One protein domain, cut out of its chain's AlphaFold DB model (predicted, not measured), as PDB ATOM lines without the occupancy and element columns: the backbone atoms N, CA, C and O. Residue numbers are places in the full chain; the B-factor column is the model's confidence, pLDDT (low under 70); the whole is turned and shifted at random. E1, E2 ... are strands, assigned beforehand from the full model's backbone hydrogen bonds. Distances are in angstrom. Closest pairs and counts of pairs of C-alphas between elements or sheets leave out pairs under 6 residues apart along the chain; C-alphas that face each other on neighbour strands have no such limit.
ATOM      1  N   THR A   7      26.075   8.457  11.095       95.62
ATOM      2  CA  THR A   7      27.331   8.760  10.411       95.62
ATOM      3  C   THR A   7      28.379   9.060  11.465       95.62
ATOM      4  O   THR A   7      28.287  10.092  12.129       95.62
ATOM      5  N   ASP A   8      29.364   8.178  11.594       95.19
ATOM      6  CA  ASP A   8      30.528   8.368  12.455       95.19
ATOM      7  C   ASP A   8      31.628   9.151  11.734       95.19
ATOM      8  O   ASP A   8      31.933   8.910  10.562       95.19
ATOM      9  N   TYR A   9      32.254  10.077  12.454       93.94
ATOM     10  CA  TYR A   9      33.356  10.898  11.968       93.94
ATOM     11  C   TYR A   9      34.647  10.524  12.694       93.94
ATOM     12  O   TYR A   9      34.670  10.426  13.922       93.94
ATOM     13  N   TYR A  10      35.733  10.390  11.934       93.62
ATOM     14  CA  TYR A  10      37.066  10.053  12.431       93.62
ATOM     15  C   TYR A  10      38.109  11.028  11.885       93.62
ATOM     16  O   TYR A  10      37.903  11.639  10.833       93.62
ATOM     17  N   ASP A  11      39.229  11.170  12.592       89.62
ATOM     18  CA  ASP A  11      40.405  11.862  12.067       89.62
ATOM     19  C   ASP A  11      41.247  10.960  11.143       89.62
ATOM     20  O   ASP A  11      40.906   9.810  10.855       89.62
ATOM     21  N   THR A  12      42.377  11.482  10.665       90.38
ATOM     22  CA  THR A  12      43.301  10.759   9.775       90.38
ATOM     23  C   THR A  12      43.984   9.556  10.426       90.38
ATOM     24  O   THR A  12      44.534   8.716   9.720       90.38
ATOM     25  N   SER A  13      43.970   9.482  11.756       88.75
ATOM     26  CA  SER A  13      44.520   8.386  12.557       88.75
ATOM     27  C   SER A  13      43.432   7.405  13.001       88.75
ATOM     28  O   SER A  13      43.694   6.543  13.838       88.75
ATOM     29  N   TYR A  14      42.218   7.528  12.450       85.25
ATOM     30  CA  TYR A  14      41.033   6.761  12.828       85.25
ATOM     31  C   TYR A  14      40.593   6.960  14.287       85.25
ATOM     32  O   TYR A  14      39.853   6.135  14.827       85.25
ATOM     33  N   ALA A  15      40.995   8.057  14.937       86.56
ATOM     34  CA  ALA A  15      40.454   8.405  16.243       86.56
ATOM     35  C   ALA A  15      39.038   8.981  16.071       86.56
ATOM     36  O   ALA A  15      38.818   9.814  15.184       86.56
ATOM     37  N   PRO A  16      38.054   8.550  16.879       90.00
ATOM     38  CA  PRO A  16      36.683   9.004  16.717       90.00
ATOM     39  C   PRO A  16      36.541  10.469  17.144       90.00
ATOM     40  O   PRO A  16      37.023  10.878  18.199       90.00
ATOM     41  N   LEU A  17      35.846  11.251  16.323       92.50
ATOM     42  CA  LEU A  17      35.577  12.672  16.545       92.50
ATOM     43  C   LEU A  17      34.145  12.912  17.027       92.50
ATOM     44  O   LEU A  17      33.902  13.796  17.849       92.50
ATOM     45  N   GLY A  18      33.190  12.125  16.536       93.69
ATOM     46  CA  GLY A  18      31.775  12.332  16.816       93.69
ATOM     47  C   GLY A  18      30.867  11.538  15.888       93.69
ATOM     48  O   GLY A  18      31.353  10.784  15.051       93.69
ATOM     49  N   PHE A  19      29.560  11.745  16.013       94.62
ATOM     50  CA  PHE A  19      28.562  11.167  15.116       94.62
ATOM     51  C   PHE A  19      27.426  12.150  14.815       94.62
ATOM     52  O   PHE A  19      27.198  13.120  15.542       94.62
ATOM     53  N   LEU A  20      26.683  11.863  13.748       95.31
ATOM     54  CA  LEU A  20      25.401  12.481  13.416       95.31
ATOM     55  C   LEU A  20      24.367  11.385  13.165       95.31
ATOM     56  O   LEU A  20      24.561  10.533  12.297       95.31
ATOM     57  N   THR A  21      23.249  11.431  13.879       92.94
ATOM     58  CA  THR A  21      22.119  10.534  13.637       92.94
ATOM     59  C   THR A  21      21.180  11.119  12.585       92.94
ATOM     60  O   THR A  21      21.077  12.334  12.404       92.94
ATOM     61  N   SER A  22      20.415  10.260  11.913       89.81
ATOM     62  CA  SER A  22      19.411  10.668  10.923       89.81
ATOM     63  C   SER A  22      18.280  11.523  11.506       89.81
ATOM     64  O   SER A  22      17.570  12.182  10.754       89.81
ATOM     65  N   SER A  23      18.097  11.521  12.831       88.81
ATOM     66  CA  SER A  23      17.149  12.403  13.525       88.81
ATOM     67  C   SER A  23      17.739  13.777  13.863       88.81
ATOM     68  O   SER A  23      17.078  14.564  14.532       88.81
ATOM     69  N   GLY A  24      18.978  14.052  13.445       88.25
ATOM     70  CA  GLY A  24      19.702  15.287  13.736       88.25
ATOM     71  C   GLY A  24      20.521  15.243  15.023       88.25
ATOM     72  O   GLY A  24      21.366  16.110  15.203       88.25
ATOM     73  N   GLY A  25      20.342  14.223  15.870       92.31
ATOM     74  CA  GLY A  25      21.091  14.079  17.116       92.31
ATOM     75  C   GLY A  25      22.588  14.061  16.839       92.31
ATOM     76  O   GLY A  25      23.054  13.377  15.926       92.31
ATOM     77  N   TYR A  26      23.337  14.846  17.601       94.94
ATOM     78  CA  TYR A  26      24.722  15.129  17.272       94.94
ATOM     79  C   TYR A  26      25.619  14.937  18.481       94.94
ATOM     80  O   TYR A  26      25.307  15.370  19.588       94.94
ATOM     81  N   GLY A  27      26.743  14.273  18.269       95.06
ATOM     82  CA  GLY A  27      27.649  13.893  19.332       95.06
ATOM     83  C   GLY A  27      29.091  14.230  18.987       95.06
ATOM     84  O   GLY A  27      29.504  14.060  17.841       95.06
ATOM     85  N   VAL A  28      29.862  14.716  19.962       95.88
ATOM     86  CA  VAL A  28      31.261  15.121  19.748       95.88
ATOM     87  C   VAL A  28      32.131  14.780  20.949       95.88
ATOM     88  O   VAL A  28      31.785  15.091  22.093       95.88
ATOM     89  N   PHE A  29      33.308  14.217  20.685       93.50
ATOM     90  CA  PHE A  29      34.373  14.122  21.677       93.50
ATOM     91  C   PHE A  29      34.982  15.505  21.933       93.50
ATOM     92  O   PHE A  29      35.434  16.183  21.014       93.50
ATOM     93  N   GLN A  30      35.002  15.940  23.194       91.06
ATOM     94  CA  GLN A  30      35.508  17.272  23.569       91.06
ATOM     95  C   GLN A  30      37.016  17.425  23.355       91.06
ATOM     96  O   GLN A  30      37.518  18.527  23.152       91.06
ATOM     97  N   THR A  31      37.737  16.312  23.420       84.25
ATOM     98  CA  THR A  31      39.175  16.216  23.177       84.25
ATOM     99  C   THR A  31      39.446  14.910  22.443       84.25
ATOM    100  O   THR A  31      38.633  13.984  22.513       84.25
ATOM    101  N   SER A  32      40.575  14.829  21.740       82.38
ATOM    102  CA  SER A  32      41.048  13.560  21.187       82.38
ATOM    103  C   SER A  32      41.131  12.517  22.301       82.38
ATOM    104  O   SER A  32      41.654  12.809  23.377       82.38
ATOM    105  N   LEU A  33      40.609  11.314  22.051       84.88
ATOM    106  CA  LEU A  33      40.630  10.250  23.050       84.88
ATOM    107  C   LEU A  33      42.071   9.937  23.445       84.88
ATOM    108  O   LEU A  33      42.910   9.626  22.599       84.88
ATOM    109  N   ALA A  34      42.334   9.945  24.744       85.00
ATOM    110  CA  ALA A  34      43.609   9.536  25.302       85.00
ATOM    111  C   ALA A  34      43.591   8.021  25.553       85.00
ATOM    112  O   ALA A  34      43.511   7.575  26.695       85.00
ATOM    113  N   VAL A  35      43.610   7.219  24.482       83.94
ATOM    114  CA  VAL A  35      43.707   5.755  24.604       83.94
ATOM    115  C   VAL A  35      45.165   5.381  24.892       83.94
ATOM    116  O   VAL A  35      46.027   5.635  24.048       83.94
ATOM    117  N   PRO A  36      45.481   4.777  26.051       85.44
ATOM    118  CA  PRO A  36      46.847   4.360  26.339       85.44
ATOM    119  C   PRO A  36      47.288   3.242  25.389       85.44
ATOM    120  O   PRO A  36      46.572   2.260  25.200       85.44
ATOM    121  N   ILE A  37      48.497   3.361  24.836       87.38
ATOM    122  CA  ILE A  37      49.112   2.318  23.992       87.38
ATOM    123  C   ILE A  37      49.663   1.140  24.807       87.38
ATOM    124  O   ILE A  37      49.898   0.060  24.276       87.38
ATOM    125  N   THR A  38      49.876   1.353  26.104       88.94
ATOM    126  CA  THR A  38      50.308   0.342  27.066       88.94
ATOM    127  C   THR A  38      49.580   0.576  28.371       88.94
ATOM    128  O   THR A  38      49.413   1.726  28.779       88.94
ATOM    129  N   VAL A  39      49.215  -0.504  29.049       90.75
ATOM    130  CA  VAL A  39      48.635  -0.466  30.390       90.75
ATOM    131  C   VAL A  39      49.235  -1.573  31.247       90.75
ATOM    132  O   VAL A  39      49.758  -2.563  30.731       90.75
ATOM    133  N   ARG A  40      49.161  -1.408  32.561       93.25
ATOM    134  CA  ARG A  40      49.559  -2.387  33.570       93.25
ATOM    135  C   ARG A  40      48.410  -2.625  34.538       93.25
ATOM    136  O   ARG A  40      47.510  -1.803  34.675       93.25
ATOM    137  N   VAL A  41      48.451  -3.759  35.231       95.88
ATOM    138  CA  VAL A  41      47.520  -4.034  36.331       95.88
ATOM    139  C   VAL A  41      47.595  -2.905  37.361       95.88
ATOM    140  O   VAL A  41      48.684  -2.524  37.788       95.88
ATOM    141  N   GLY A  42      46.431  -2.394  37.758       96.62
ATOM    142  CA  GLY A  42      46.285  -1.249  38.654       96.62
ATOM    143  C   GLY A  42      46.133   0.092  37.936       96.62
ATOM    144  O   GLY A  42      45.701   1.055  38.571       96.62
ATOM    145  N   ASP A  43      46.418   0.172  36.633       96.50
ATOM    146  CA  ASP A  43      46.221   1.408  35.881       96.50
ATOM    147  C   ASP A  43      44.735   1.758  35.791       96.50
ATOM    148  O   ASP A  43      43.864   0.909  35.574       96.50
ATOM    149  N   SER A  44      44.453   3.051  35.901       96.44
ATOM    150  CA  SER A  44      43.138   3.616  35.631       96.44
ATOM    151  C   SER A  44      43.274   5.033  35.097       96.44
ATOM    152  O   SER A  44      44.273   5.712  35.340       96.44
ATOM    153  N   GLY A  45      42.269   5.484  34.356       94.75
ATOM    154  CA  GLY A  45      42.301   6.810  33.756       94.75
ATOM    155  C   GLY A  45      41.026   7.158  33.006       94.75
ATOM    156  O   GLY A  45      40.174   6.308  32.747       94.75
ATOM    157  N   ILE A  46      40.895   8.435  32.665       93.88
ATOM    158  CA  ILE A  46      39.826   8.939  31.802       93.88
ATOM    159  C   ILE A  46      40.316   8.848  30.357       93.88
ATOM    160  O   ILE A  46      41.395   9.338  30.040       93.88
ATOM    161  N   VAL A  47      39.515   8.229  29.492       93.31
ATOM    162  CA  VAL A  47      39.785   8.121  28.050       93.31
ATOM    163  C   VAL A  47      39.269   9.361  27.324       93.31
ATOM    164  O   VAL A  47      39.919   9.870  26.416       93.31
ATOM    165  N   GLY A  48      38.094   9.856  27.720       93.31
ATOM    166  CA  GLY A  48      37.525  11.061  27.135       93.31
ATOM    167  C   GLY A  48      36.107  11.367  27.596       93.31
ATOM    168  O   GLY A  48      35.453  10.581  28.287       93.31
ATOM    169  N   THR A  49      35.628  12.531  27.166       95.38
ATOM    170  CA  THR A  49      34.259  12.995  27.397       95.38
ATOM    171  C   THR A  49      33.571  13.235  26.066       95.38
ATOM    172  O   THR A  49      34.100  13.913  25.183       95.38
ATOM    173  N   TYR A  50      32.368  12.690  25.958       94.25
ATOM    174  CA  TYR A  50      31.492  12.812  24.812       94.25
ATOM    175  C   TYR A  50      30.324  13.732  25.159       94.25
ATOM    176  O   TYR A  50      29.606  13.465  26.120       94.25
ATOM    177  N   MET A  51      30.127  14.806  24.402       96.88
ATOM    178  CA  MET A  51      28.991  15.713  24.572       96.88
ATOM    179  C   MET A  51      27.935  15.414  23.518       96.88
ATOM    180  O   MET A  51      28.264  15.282  22.339       96.88
ATOM    181  N   TYR A  52      26.680  15.339  23.949       96.62
ATOM    182  CA  TYR A  52      25.531  15.196  23.063       96.62
ATOM    183  C   TYR A  52      24.857  16.554  22.875       96.62
ATOM    184  O   TYR A  52      24.876  17.396  23.774       96.62
ATOM    185  N   TYR A  53      24.257  16.757  21.711       96.31
ATOM    186  CA  TYR A  53      23.524  17.949  21.314       96.31
ATOM    187  C   TYR A  53      22.292  17.541  20.511       96.31
ATOM    188  O   TYR A  53      22.282  16.499  19.847       96.31
ATOM    189  N   THR A  54      21.265  18.387  20.529       95.31
ATOM    190  CA  THR A  54      20.038  18.147  19.754       95.31
ATOM    191  C   THR A  54      20.277  18.222  18.247       95.31
ATOM    192  O   THR A  54      19.547  17.594  17.487       95.31
ATOM    193  N   ASP A  55      21.287  18.991  17.825       93.56
ATOM    194  CA  ASP A  55      21.695  19.155  16.434       93.56
ATOM    195  C   ASP A  55      23.173  19.569  16.281       93.56
ATOM    196  O   ASP A  55      23.894  19.838  17.249       93.56
ATOM    197  N   SER A  56      23.624  19.639  15.026       92.62
ATOM    198  CA  SER A  56      24.998  20.007  14.660       92.62
ATOM    199  C   SER A  56      25.373  21.473  14.923       92.62
ATOM    200  O   SER A  56      26.560  21.804  14.863       92.62
ATOM    201  N   THR A  57      24.418  22.351  15.264       94.31
ATOM    202  CA  THR A  57      24.718  23.739  15.663       94.31
ATOM    203  C   THR A  57      25.364  23.804  17.044       94.31
ATOM    204  O   THR A  57      25.994  24.807  17.371       94.31
ATOM    205  N   LYS A  58      25.225  22.734  17.846       92.94
ATOM    206  CA  LYS A  58      25.742  22.621  19.221       92.94
ATOM    207  C   LYS A  58      25.172  23.673  20.184       92.94
ATOM    208  O   LYS A  58      25.748  23.910  21.244       92.94
ATOM    209  N   SER A  59      24.043  24.295  19.837       94.06
ATOM    210  CA  SER A  59      23.428  25.363  20.639       94.06
ATOM    211  C   SER A  59      22.739  24.834  21.898       94.06
ATOM    212  O   SER A  59      22.710  25.512  22.922       94.06
ATOM    213  N   VAL A  60      22.194  23.616  21.831       94.81
ATOM    214  CA  VAL A  60      21.485  22.961  22.936       94.81
ATOM    215  C   VAL A  60      22.179  21.639  23.245       94.81
ATOM    216  O   VAL A  60      22.163  20.714  22.431       94.81
ATOM    217  N   ALA A  61      22.821  21.562  24.412       94.62
ATOM    218  CA  ALA A  61      23.412  20.324  24.908       94.62
ATOM    219  C   ALA A  61      22.308  19.342  25.312       94.62
ATOM    220  O   ALA A  61      21.321  19.753  25.909       94.62
ATOM    221  N   ASP A  62      22.516  18.057  25.040       95.00
ATOM    222  CA  ASP A  62      21.596  16.957  25.348       95.00
ATOM    223  C   ASP A  62      22.183  15.941  26.347       95.00
ATOM    224  O   ASP A  62      21.809  14.774  26.417       95.00
ATOM    225  N   GLY A  63      23.140  16.403  27.152       96.56
ATOM    226  CA  GLY A  63      23.837  15.596  28.149       96.56
ATOM    227  C   GLY A  63      25.236  15.187  27.708       96.56
ATOM    228  O   GLY A  63      25.815  15.753  26.776       96.56
ATOM    229  N   ARG A  64      25.818  14.219  28.421       96.81
ATOM    230  CA  ARG A  64      27.197  13.778  28.177       96.81
ATOM    231  C   ARG A  64      27.457  12.342  28.596       96.81
ATOM    232  O   ARG A  64      26.738  11.795  29.426       96.81
ATOM    233  N   SER A  65      28.531  11.763  28.073       96.94
ATOM    234  CA  SER A  65      29.114  10.522  28.574       96.94
ATOM    235  C   SER A  65      30.580  10.721  28.935       96.94
ATOM    236  O   SER A  65      31.329  11.376  28.216       96.94
ATOM    237  N   GLU A  66      30.997  10.124  30.039       96.69
ATOM    238  CA  GLU A  66      32.385  10.083  30.490       96.69
ATOM    239  C   GLU A  66      32.882   8.645  30.360       96.69
ATOM    240  O   GLU A  66      32.277   7.734  30.933       96.69
ATOM    241  N   LEU A  67      33.948   8.444  29.582       95.94
ATOM    242  CA  LEU A  67      34.573   7.144  29.363       95.94
ATOM    243  C   LEU A  67      35.881   7.061  30.148       95.94
ATOM    244  O   LEU A  67      36.778   7.888  29.976       95.94
ATOM    245  N   SER A  68      36.003   6.034  30.977       96.75
ATOM    246  CA  SER A  68      37.198   5.717  31.749       96.75
ATOM    247  C   SER A  68      37.558   4.242  31.627       96.75
ATOM    248  O   SER A  68      36.792   3.431  31.097       96.75
ATOM    249  N   TYR A  69      38.745   3.895  32.113       96.75
ATOM    250  CA  TYR A  69      39.206   2.520  32.174       96.75
ATOM    251  C   TYR A  69      39.807   2.168  33.535       96.75
ATOM    252  O   TYR A  69      40.275   3.040  34.272       96.75
ATOM    253  N   LEU A  70      39.799   0.871  33.839       97.50
ATOM    254  CA  LEU A  70      40.492   0.252  34.967       97.50
ATOM    255  C   LEU A  70      41.038  -1.112  34.531       97.50
ATOM    256  O   LEU A  70      40.307  -1.900  33.927       97.50
ATOM    257  N   VAL A  71      42.292  -1.397  34.874       97.38
ATOM    258  CA  VAL A  71      42.948  -2.678  34.587       97.38
ATOM    259  C   VAL A  71      43.124  -3.482  35.869       97.38
ATOM    260  O   VAL A  71      43.839  -3.079  36.783       97.38
ATOM    261  N   GLU A  72      42.489  -4.646  35.927       98.00
ATOM    262  CA  GLU A  72      42.546  -5.572  37.057       98.00
ATOM    263  C   GLU A  72      43.392  -6.802  36.706       98.00
ATOM    264  O   GLU A  72      43.523  -7.175  35.538       98.00
ATOM    265  N   ALA A  73      43.951  -7.465  37.719       97.50
ATOM    266  CA  ALA A  73      44.621  -8.749  37.527       97.50
ATOM    267  C   ALA A  73      43.618  -9.831  37.082       97.50
ATOM    268  O   ALA A  73      42.474  -9.841  37.538       97.50
ATOM    269  N   ASP A  74      44.059 -10.764  36.233       97.12
ATOM    270  CA  ASP A  74      43.277 -11.946  35.833       97.12
ATOM    271  C   ASP A  74      44.101 -13.227  36.007       97.12
ATOM    272  O   ASP A  74      43.787 -14.049  36.866       97.12
ATOM    273  N   THR A  75      45.190 -13.375  35.248       95.94
ATOM    274  CA  THR A  75      46.156 -14.477  35.402       95.94
ATOM    275  C   THR A  75      47.592 -13.946  35.337       95.94
ATOM    276  O   THR A  75      47.806 -12.736  35.362       95.94
ATOM    277  N   ALA A  76      48.590 -14.834  35.275       93.56
ATOM    278  CA  ALA A  76      49.986 -14.432  35.094       93.56
ATOM    279  C   ALA A  76      50.232 -13.712  33.752       93.56
ATOM    280  O   ALA A  76      51.073 -12.821  33.696       93.56
ATOM    281  N   ASP A  77      49.466 -14.060  32.710       94.06
ATOM    282  CA  ASP A  77      49.686 -13.587  31.332       94.06
ATOM    283  C   ASP A  77      48.522 -12.743  30.783       94.06
ATOM    284  O   ASP A  77      48.524 -12.338  29.617       94.06
ATOM    285  N   THR A  78      47.502 -12.486  31.606       96.69
ATOM    286  CA  THR A  78      46.295 -11.755  31.207       96.69
ATOM    287  C   THR A  78      45.838 -10.772  32.276       96.69
ATOM    288  O   THR A  78      46.069 -10.957  33.474       96.69
ATOM    289  N   ALA A  79      45.116  -9.743  31.840       97.62
ATOM    290  CA  ALA A  79      44.448  -8.772  32.700       97.62
ATOM    291  C   ALA A  79      42.978  -8.596  32.292       97.62
ATOM    292  O   ALA A  79      42.592  -8.893  31.157       97.62
ATOM    293  N   ILE A  80      42.149  -8.085  33.205       98.00
ATOM    294  CA  ILE A  80      40.794  -7.630  32.881       98.00
ATOM    295  C   ILE A  80      40.817  -6.125  32.647       98.00
ATOM    296  O   ILE A  80      41.097  -5.346  33.553       98.00
ATOM    297  N   LEU A  81      40.453  -5.713  31.438       97.00
ATOM    298  CA  LEU A  81      40.148  -4.330  31.114       97.00
ATOM    299  C   LEU A  81      38.660  -4.070  31.365       97.00
ATOM    300  O   LEU A  81      37.794  -4.706  30.757       97.00
ATOM    301  N   ASN A  82      38.370  -3.106  32.233       97.62
ATOM    302  CA  ASN A  82      37.040  -2.545  32.427       97.62
ATOM    303  C   ASN A  82      36.980  -1.213  31.686       97.62
ATOM    304  O   ASN A  82      37.703  -0.286  32.046       97.62
ATOM    305  N   LEU A  83      36.121  -1.109  30.676       96.69
ATOM    306  CA  LEU A  83      35.764   0.154  30.040       96.69
ATOM    307  C   LEU A  83      34.446   0.631  30.634       96.69
ATOM    308  O   LEU A  83      33.401   0.000  30.457       96.69
ATOM    309  N   ILE A  84      34.504   1.744  31.353       97.94
ATOM    310  CA  ILE A  84      33.400   2.254  32.154       97.94
ATOM    311  C   ILE A  84      32.890   3.527  31.494       97.94
ATOM    312  O   ILE A  84      33.623   4.498  31.343       97.94
ATOM    313  N   THR A  85      31.619   3.530  31.106       97.75
ATOM    314  CA  THR A  85      30.935   4.714  30.581       97.75
ATOM    315  C   THR A  85      29.855   5.149  31.554       97.75
ATOM    316  O   THR A  85      28.951   4.373  31.861       97.75
ATOM    317  N   LYS A  86      29.910   6.397  32.016       97.31
ATOM    318  CA  LYS A  86      28.816   7.025  32.766       97.31
ATOM    319  C   LYS A  86      28.120   8.035  31.874       97.31
ATOM    320  O   LYS A  86      28.775   8.938  31.369       97.31
ATOM    321  N   SER A  87      26.813   7.886  31.689       96.88
ATOM    322  CA  SER A  87      26.010   8.804  30.876       96.88
ATOM    323  C   SER A  87      25.102   9.649  31.757       96.88
ATOM    324  O   SER A  87      24.455   9.128  32.668       96.88
ATOM    325  N   TYR A  88      25.024  10.936  31.450       96.94
ATOM    326  CA  TYR A  88      24.324  11.956  32.217       96.94
ATOM    327  C   TYR A  88      23.360  12.734  31.323       96.94
ATOM    328  O   TYR A  88      23.656  12.953  30.147       96.94
ATOM    329  N   ASP A  89      22.241  13.187  31.890       94.88
ATOM    330  CA  ASP A  89      21.360  14.145  31.219       94.88
ATOM    331  C   ASP A  89      21.923  15.579  31.259       94.88
ATOM    332  O   ASP A  89      22.987  15.855  31.824       94.88
ATOM    333  N   GLN A  90      21.189  16.513  30.650       94.25
ATOM    334  CA  GLN A  90      21.530  17.939  30.598       94.25
ATOM    335  C   GLN A  90      21.671  18.579  31.991       94.25
ATOM    336  O   GLN A  90      22.418  19.538  32.162       94.25
ATOM    337  N   SER A  91      20.993  18.026  33.003       94.38
ATOM    338  CA  SER A  91      21.053  18.478  34.399       94.38
ATOM    339  C   SER A  91      22.147  17.764  35.206       94.38
ATOM    340  O   SER A  91      22.164  17.845  36.432       94.38
ATOM    341  N   SER A  92      23.078  17.068  34.538       94.31
ATOM    342  CA  SER A  92      24.156  16.276  35.153       94.31
ATOM    343  C   SER A  92      23.671  15.142  36.065       94.31
ATOM    344  O   SER A  92      24.403  14.678  36.941       94.31
ATOM    345  N   ARG A  93      22.450  14.647  35.854       95.19
ATOM    346  CA  ARG A  93      21.919  13.494  36.582       95.19
ATOM    347  C   ARG A  93      22.339  12.212  35.876       95.19
ATOM    348  O   ARG A  93      22.189  12.089  34.661       95.19
ATOM    349  N   LEU A  94      22.873  11.257  36.635       95.44
ATOM    350  CA  LEU A  94      23.319   9.972  36.096       95.44
ATOM    351  C   LEU A  94      22.120   9.191  35.544       95.44
ATOM    352  O   LEU A  94      21.176   8.904  36.272       95.44
ATOM    353  N   LEU A  95      22.180   8.815  34.271       95.44
ATOM    354  CA  LEU A  95      21.156   8.009  33.606       95.44
ATOM    355  C   LEU A  95      21.510   6.526  33.607       95.44
ATOM    356  O   LEU A  95      20.636   5.674  33.762       95.44
ATOM    357  N   ARG A  96      22.790   6.205  33.403       96.12
ATOM    358  CA  ARG A  96      23.292   4.828  33.423       96.12
ATOM    359  C   ARG A  96      24.802   4.770  33.599       96.12
ATOM    360  O   ARG A  96      25.515   5.695  33.211       96.12
ATOM    361  N   THR A  97      25.265   3.638  34.112       97.38
ATOM    362  CA  THR A  97      26.662   3.205  34.052       97.38
ATOM    363  C   THR A  97      26.742   1.935  33.215       97.38
ATOM    364  O   THR A  97      26.015   0.978  33.471       97.38
ATOM    365  N   THR A  98      27.620   1.923  32.221       97.88
ATOM    366  CA  THR A  98      27.945   0.741  31.423       97.88
ATOM    367  C   THR A  98      29.367   0.308  31.740       97.88
ATOM    368  O   THR A  98      30.278   1.122  31.639       97.88
ATOM    369  N   ASN A  99      29.569  -0.958  32.099       97.69
ATOM    370  CA  ASN A  99      30.891  -1.558  32.247       97.69
ATOM    371  C   ASN A  99      31.066  -2.681  31.215       97.69
ATOM    372  O   ASN A  99      30.461  -3.751  31.328       97.69
ATOM    373  N   ALA A 100      31.888  -2.431  30.199       97.56
ATOM    374  CA  ALA A 100      32.305  -3.445  29.244       97.56
ATOM    375  C   ALA A 100      33.613  -4.083  29.725       97.56
ATOM    376  O   ALA A 100      34.633  -3.410  29.858       97.56
ATOM    377  N   ARG A 101      33.577  -5.393  29.975       97.75
ATOM    378  CA  ARG A 101      34.712  -6.156  30.499       97.75
ATOM    379  C   ARG A 101      35.312  -7.023  29.407       97.75
ATOM    380  O   ARG A 101      34.604  -7.820  28.778       97.75
ATOM    381  N   GLY A 102      36.616  -6.900  29.209       97.00
ATOM    382  CA  GLY A 102      37.387  -7.728  28.291       97.00
ATOM    383  C   GLY A 102      38.629  -8.290  28.965       97.00
ATOM    384  O   GLY A 102      39.219  -7.645  29.823       97.00
ATOM    385  N   ARG A 103      39.023  -9.498  28.574       97.38
ATOM    386  CA  ARG A 103      40.327 -10.069  28.911       97.38
ATOM    387  C   ARG A 103      41.333  -9.628  27.863       97.38
ATOM    388  O   ARG A 103      41.067  -9.846  26.684       97.38
ATOM    389  N   ILE A 104      42.442  -9.040  28.290       95.69
ATOM    390  CA  ILE A 104      43.567  -8.673  27.431       95.69
ATOM    391  C   ILE A 104      44.766  -9.571  27.748       95.69
ATOM    392  O   ILE A 104      45.039  -9.828  28.922       95.69
ATOM    393  N   ASP A 105      45.441 -10.081  26.721       94.56
ATOM    394  CA  ASP A 105      46.697 -10.831  26.858       94.56
ATOM    395  C   ASP A 105      47.929  -9.940  26.610       94.56
ATOM    396  O   ASP A 105      47.811  -8.774  26.224       94.56
ATOM    397  N   ALA A 106      49.128 -10.489  26.818       90.12
ATOM    398  CA  ALA A 106      50.385  -9.773  26.587       90.12
ATOM    399  C   ALA A 106      50.617  -9.346  25.120       90.12
ATOM    400  O   ALA A 106      51.444  -8.470  24.868       90.12
ATOM    401  N   ALA A 107      49.898  -9.934  24.156       90.69
ATOM    402  CA  ALA A 107      49.933  -9.534  22.750       90.69
ATOM    403  C   ALA A 107      48.931  -8.406  22.428       90.69
ATOM    404  O   ALA A 107      48.905  -7.910  21.302       90.69
ATOM    405  N   GLY A 108      48.114  -7.987  23.400       87.94
ATOM    406  CA  GLY A 108      47.070  -6.978  23.224       87.94
ATOM    407  C   GLY A 108      45.756  -7.534  22.669       87.94
ATOM    408  O   GLY A 108      44.865  -6.758  22.319       87.94
ATOM    409  N   THR A 109      45.594  -8.857  22.592       92.81
ATOM    410  CA  THR A 109      44.354  -9.480  22.117       92.81
ATOM    411  C   THR A 109      43.254  -9.290  23.152       92.81
ATOM    412  O   THR A 109      43.343  -9.803  24.267       92.81
ATOM    413  N   LEU A 110      42.179  -8.594  22.775       93.31
ATOM    414  CA  LEU A 110      41.033  -8.360  23.651       93.31
ATOM    415  C   LEU A 110      39.896  -9.349  23.362       93.31
ATOM    416  O   LEU A 110      39.308  -9.351  22.282       93.31
ATOM    417  N   THR A 111      39.517 -10.144  24.362       95.69
ATOM    418  CA  THR A 111      38.337 -11.018  24.307       95.69
ATOM    419  C   THR A 111      37.245 -10.495  25.230       95.69
ATOM    420  O   THR A 111      37.421 -10.445  26.447       95.69
ATOM    421  N   ARG A 112      36.077 -10.148  24.675       95.50
ATOM    422  CA  ARG A 112      34.922  -9.704  25.469       95.50
ATOM    423  C   ARG A 112      34.451 -10.806  26.424       95.50
ATOM    424  O   ARG A 112      34.184 -11.924  25.986       95.50
ATOM    425  N   ILE A 113      34.280 -10.449  27.694       96.75
ATOM    426  CA  ILE A 113      33.708 -11.305  28.742       96.75
ATOM    427  C   ILE A 113      32.233 -10.959  28.937       96.75
ATOM    428  O   ILE A 113      31.361 -11.820  28.824       96.75
ATOM    429  N   SER A 114      31.951  -9.686  29.217       96.88
ATOM    430  CA  SER A 114      30.600  -9.232  29.533       96.88
ATOM    431  C   SER A 114      30.391  -7.757  29.229       96.88
ATOM    432  O   SER A 114      31.343  -6.981  29.165       96.88
ATOM    433  N   ILE A 115      29.127  -7.365  29.110       97.19
ATOM    434  CA  ILE A 115      28.697  -5.970  29.177       97.19
ATOM    435  C   ILE A 115      27.631  -5.888  30.260       97.19
ATOM    436  O   ILE A 115      26.646  -6.624  30.223       97.19
ATOM    437  N   ASP A 116      27.858  -5.006  31.218       96.69
ATOM    438  CA  ASP A 116      26.949  -4.706  32.311       96.69
ATOM    439  C   ASP A 116      26.385  -3.298  32.116       96.69
ATOM    440  O   ASP A 116      27.145  -2.367  31.844       96.69
ATOM    441  N   ILE A 117      25.065  -3.134  32.191       96.69
ATOM    442  CA  ILE A 117      24.405  -1.829  32.100       96.69
ATOM    443  C   ILE A 117      23.492  -1.670  33.306       96.69
ATOM    444  O   ILE A 117      22.424  -2.282  33.372       96.69
ATOM    445  N   GLN A 118      23.889  -0.794  34.221       96.06
ATOM    446  CA  GLN A 118      23.077  -0.378  35.350       96.06
ATOM    447  C   GLN A 118      22.421   0.964  35.028       96.06
ATOM    448  O   GLN A 118      23.102   1.991  34.948       96.06
ATOM    449  N   TYR A 119      21.098   0.970  34.859       94.19
ATOM    450  CA  TYR A 119      20.342   2.216  34.754       94.19
ATOM    451  C   TYR A 119      20.208   2.875  36.130       94.19
ATOM    452  O   TYR A 119      20.255   2.209  37.169       94.19
ATOM    453  N   ALA A 120      20.089   4.197  36.126       90.88
ATOM    454  CA  ALA A 120      19.970   5.027  37.312       90.88
ATOM    455  C   ALA A 120      18.746   5.949  37.214       90.88
ATOM    456  O   ALA A 120      18.174   6.134  36.143       90.88
ATOM    457  N   THR A 121      18.371   6.511  38.368       73.00
ATOM    458  CA  THR A 121      17.381   7.571  38.655       73.00
ATOM    459  C   THR A 121      15.954   7.432  38.110       73.00
ATOM    460  O   THR A 121      15.011   7.723  38.836       73.00
ATOM    461  N   THR A 122      15.754   7.008  36.869       69.06
ATOM    462  CA  THR A 122      14.441   6.753  36.258       69.06
ATOM    463  C   THR A 122      14.162   5.269  36.060       69.06
ATOM    464  O   THR A 122      13.052   4.901  35.690       69.06
ATOM    465  N   SER A 123      15.160   4.411  36.276       78.19
ATOM    466  CA  SER A 123      15.023   2.962  36.191       78.19
ATOM    467  C   SER A 123      16.047   2.272  37.087       78.19
ATOM    468  O   SER A 123      17.175   2.741  37.222       78.19
ATOM    469  N   THR A 124      15.650   1.151  37.686       84.75
ATOM    470  CA  THR A 124      16.537   0.221  38.405       84.75
ATOM    471  C   THR A 124      16.931  -0.980  37.546       84.75
ATOM    472  O   THR A 124      17.602  -1.887  38.037       84.75
ATOM    473  N   THR A 125      16.519  -1.012  36.271       91.75
ATOM    474  CA  THR A 125      16.843  -2.102  35.348       91.75
ATOM    475  C   THR A 125      18.350  -2.326  35.289       91.75
ATOM    476  O   THR A 125      19.141  -1.387  35.172       91.75
ATOM    477  N   HIS A 126      18.724  -3.598  35.324       92.12
ATOM    478  CA  HIS A 126      20.096  -4.056  35.221       92.12
ATOM    479  C   HIS A 126      20.172  -5.094  34.106       92.12
ATOM    480  O   HIS A 126      19.442  -6.085  34.127       92.12
ATOM    481  N   LEU A 127      20.992  -4.825  33.090       91.88
ATOM    482  CA  LEU A 127      21.169  -5.718  31.948       91.88
ATOM    483  C   LEU A 127      22.574  -6.299  31.980       91.88
ATOM    484  O   LEU A 127      23.554  -5.559  32.057       91.88
ATOM    485  N   VAL A 128      22.662  -7.620  31.861       92.94
ATOM    486  CA  VAL A 128      23.931  -8.341  31.863       92.94
ATOM    487  C   VAL A 128      24.001  -9.213  30.621       92.94
ATOM    488  O   VAL A 128      23.240 -10.166  30.468       92.94
ATOM    489  N   PHE A 129      24.951  -8.900  29.748       92.19
ATOM    490  CA  PHE A 129      25.251  -9.683  28.557       92.19
ATOM    491  C   PHE A 129      26.532 -10.461  28.808       92.19
ATOM    492  O   PHE A 129      27.562  -9.871  29.139       92.19
ATOM    493  N   ARG A 130      26.476 -11.782  28.658       89.19
ATOM    494  CA  ARG A 130      27.630 -12.674  28.810       89.19
ATOM    495  C   ARG A 130      27.810 -13.473  27.528       89.19
ATOM    496  O   ARG A 130      26.830 -13.741  26.835       89.19
ATOM    497  N   ARG A 131      29.064 -13.766  27.201       71.25
ATOM    498  CA  ARG A 131      29.409 -14.732  26.158       71.25
ATOM    499  C   ARG A 131      29.280 -16.151  26.698       71.25
ATOM    500  O   ARG A 131      29.562 -16.330  27.903       71.25
TER     501      ARG A 131
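What this domain is: This is residues 7 to 131 of the 131 residues of an uncharacterized protein of Burkholderiales bacterium RIFCSPLOWO2_12_FULL_61_40 (UniProt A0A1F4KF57). A single sheet of nine antiparallel strands, twisted, curls like part of a barrel and stays open, its edge strands E1 and E9 apart. The long strands E4 to E8 make the broad middle of this curved wall, with the short strands E1 to E3 at one side and the short E9 at the other; there is no named helix. The printed part has 125 residues, and its strands follow each other along the chain in the same order as across the sheet, E1 to E9, a meander, each strand the antiparallel neighbour of the one before. The class is all strand. The whole is only just compact, close to loose, with a radius of gyration of the C-alphas of 16.1 A and spans of 50 by 40 by 23 A.

Where its parts are: E1, residues 7 to 10, begins at C-alpha 7 (27.331, 8.760, 10.411). E2 is residues 16 to 21 and E3 residues 26 to 29. E4, residues 44 to 53, is 28.2 A long. E5, residues 61 to 73, is the longest strand by residues, 38.1 A from C-alpha 61 (23.412, 20.324, 24.908) to C-alpha 73. E6, residues 78 to 88, measures 32.3 A, and E7, residues 94 to 105, 32.6 A. E8, residues 110 to 119, is 25.8 A long and bends by 57 degrees at residue 113. E9, residues 126 to 130, ends at C-alpha 130 (27.630, -12.674, 28.810).

How they stand to each other: Each strand forms a hairpin with the next. E1, an edge strand, is antiparallel to E2 at 167 degrees between directions, with N 9 and O 18 2.8 A apart. E2 and E3 stand at 171 degrees, with N 27 and O 19 at 3.0 A. E3 and E4 stand at 153 degrees, with N 28 and O 51 at 2.9 A. E4 and E5 stand at 162 degrees, with N 50 and O 65 at 2.8 A. E5 and E6 also stand at 162 degrees; N 66 and O 86 are 2.8 A apart. Between E6 and E7, at 164 degrees, N 83 and O 100 are 2.9 A apart. Between E7 and E8, at 166 degrees, N 99 and O 116 are 2.8 A apart. E8 and the other edge strand, E9, stand at 167 degrees, with N 117 and O 127 at 2.9 A. From edge to edge the strands' lines turn by 69 degrees and the way across the sheet by 98 degrees.

The domain as a whole: The two C-alphas farthest apart, those of Ser 59 and Ala 76, are 50.0 A from each other. The printed part has no cut and ends at residue 131, the chain's last. The link from E3 to E4, residues 30 to 43, is long. Mean pLDDT of the printed part is 93.2; residue 122 is under 70.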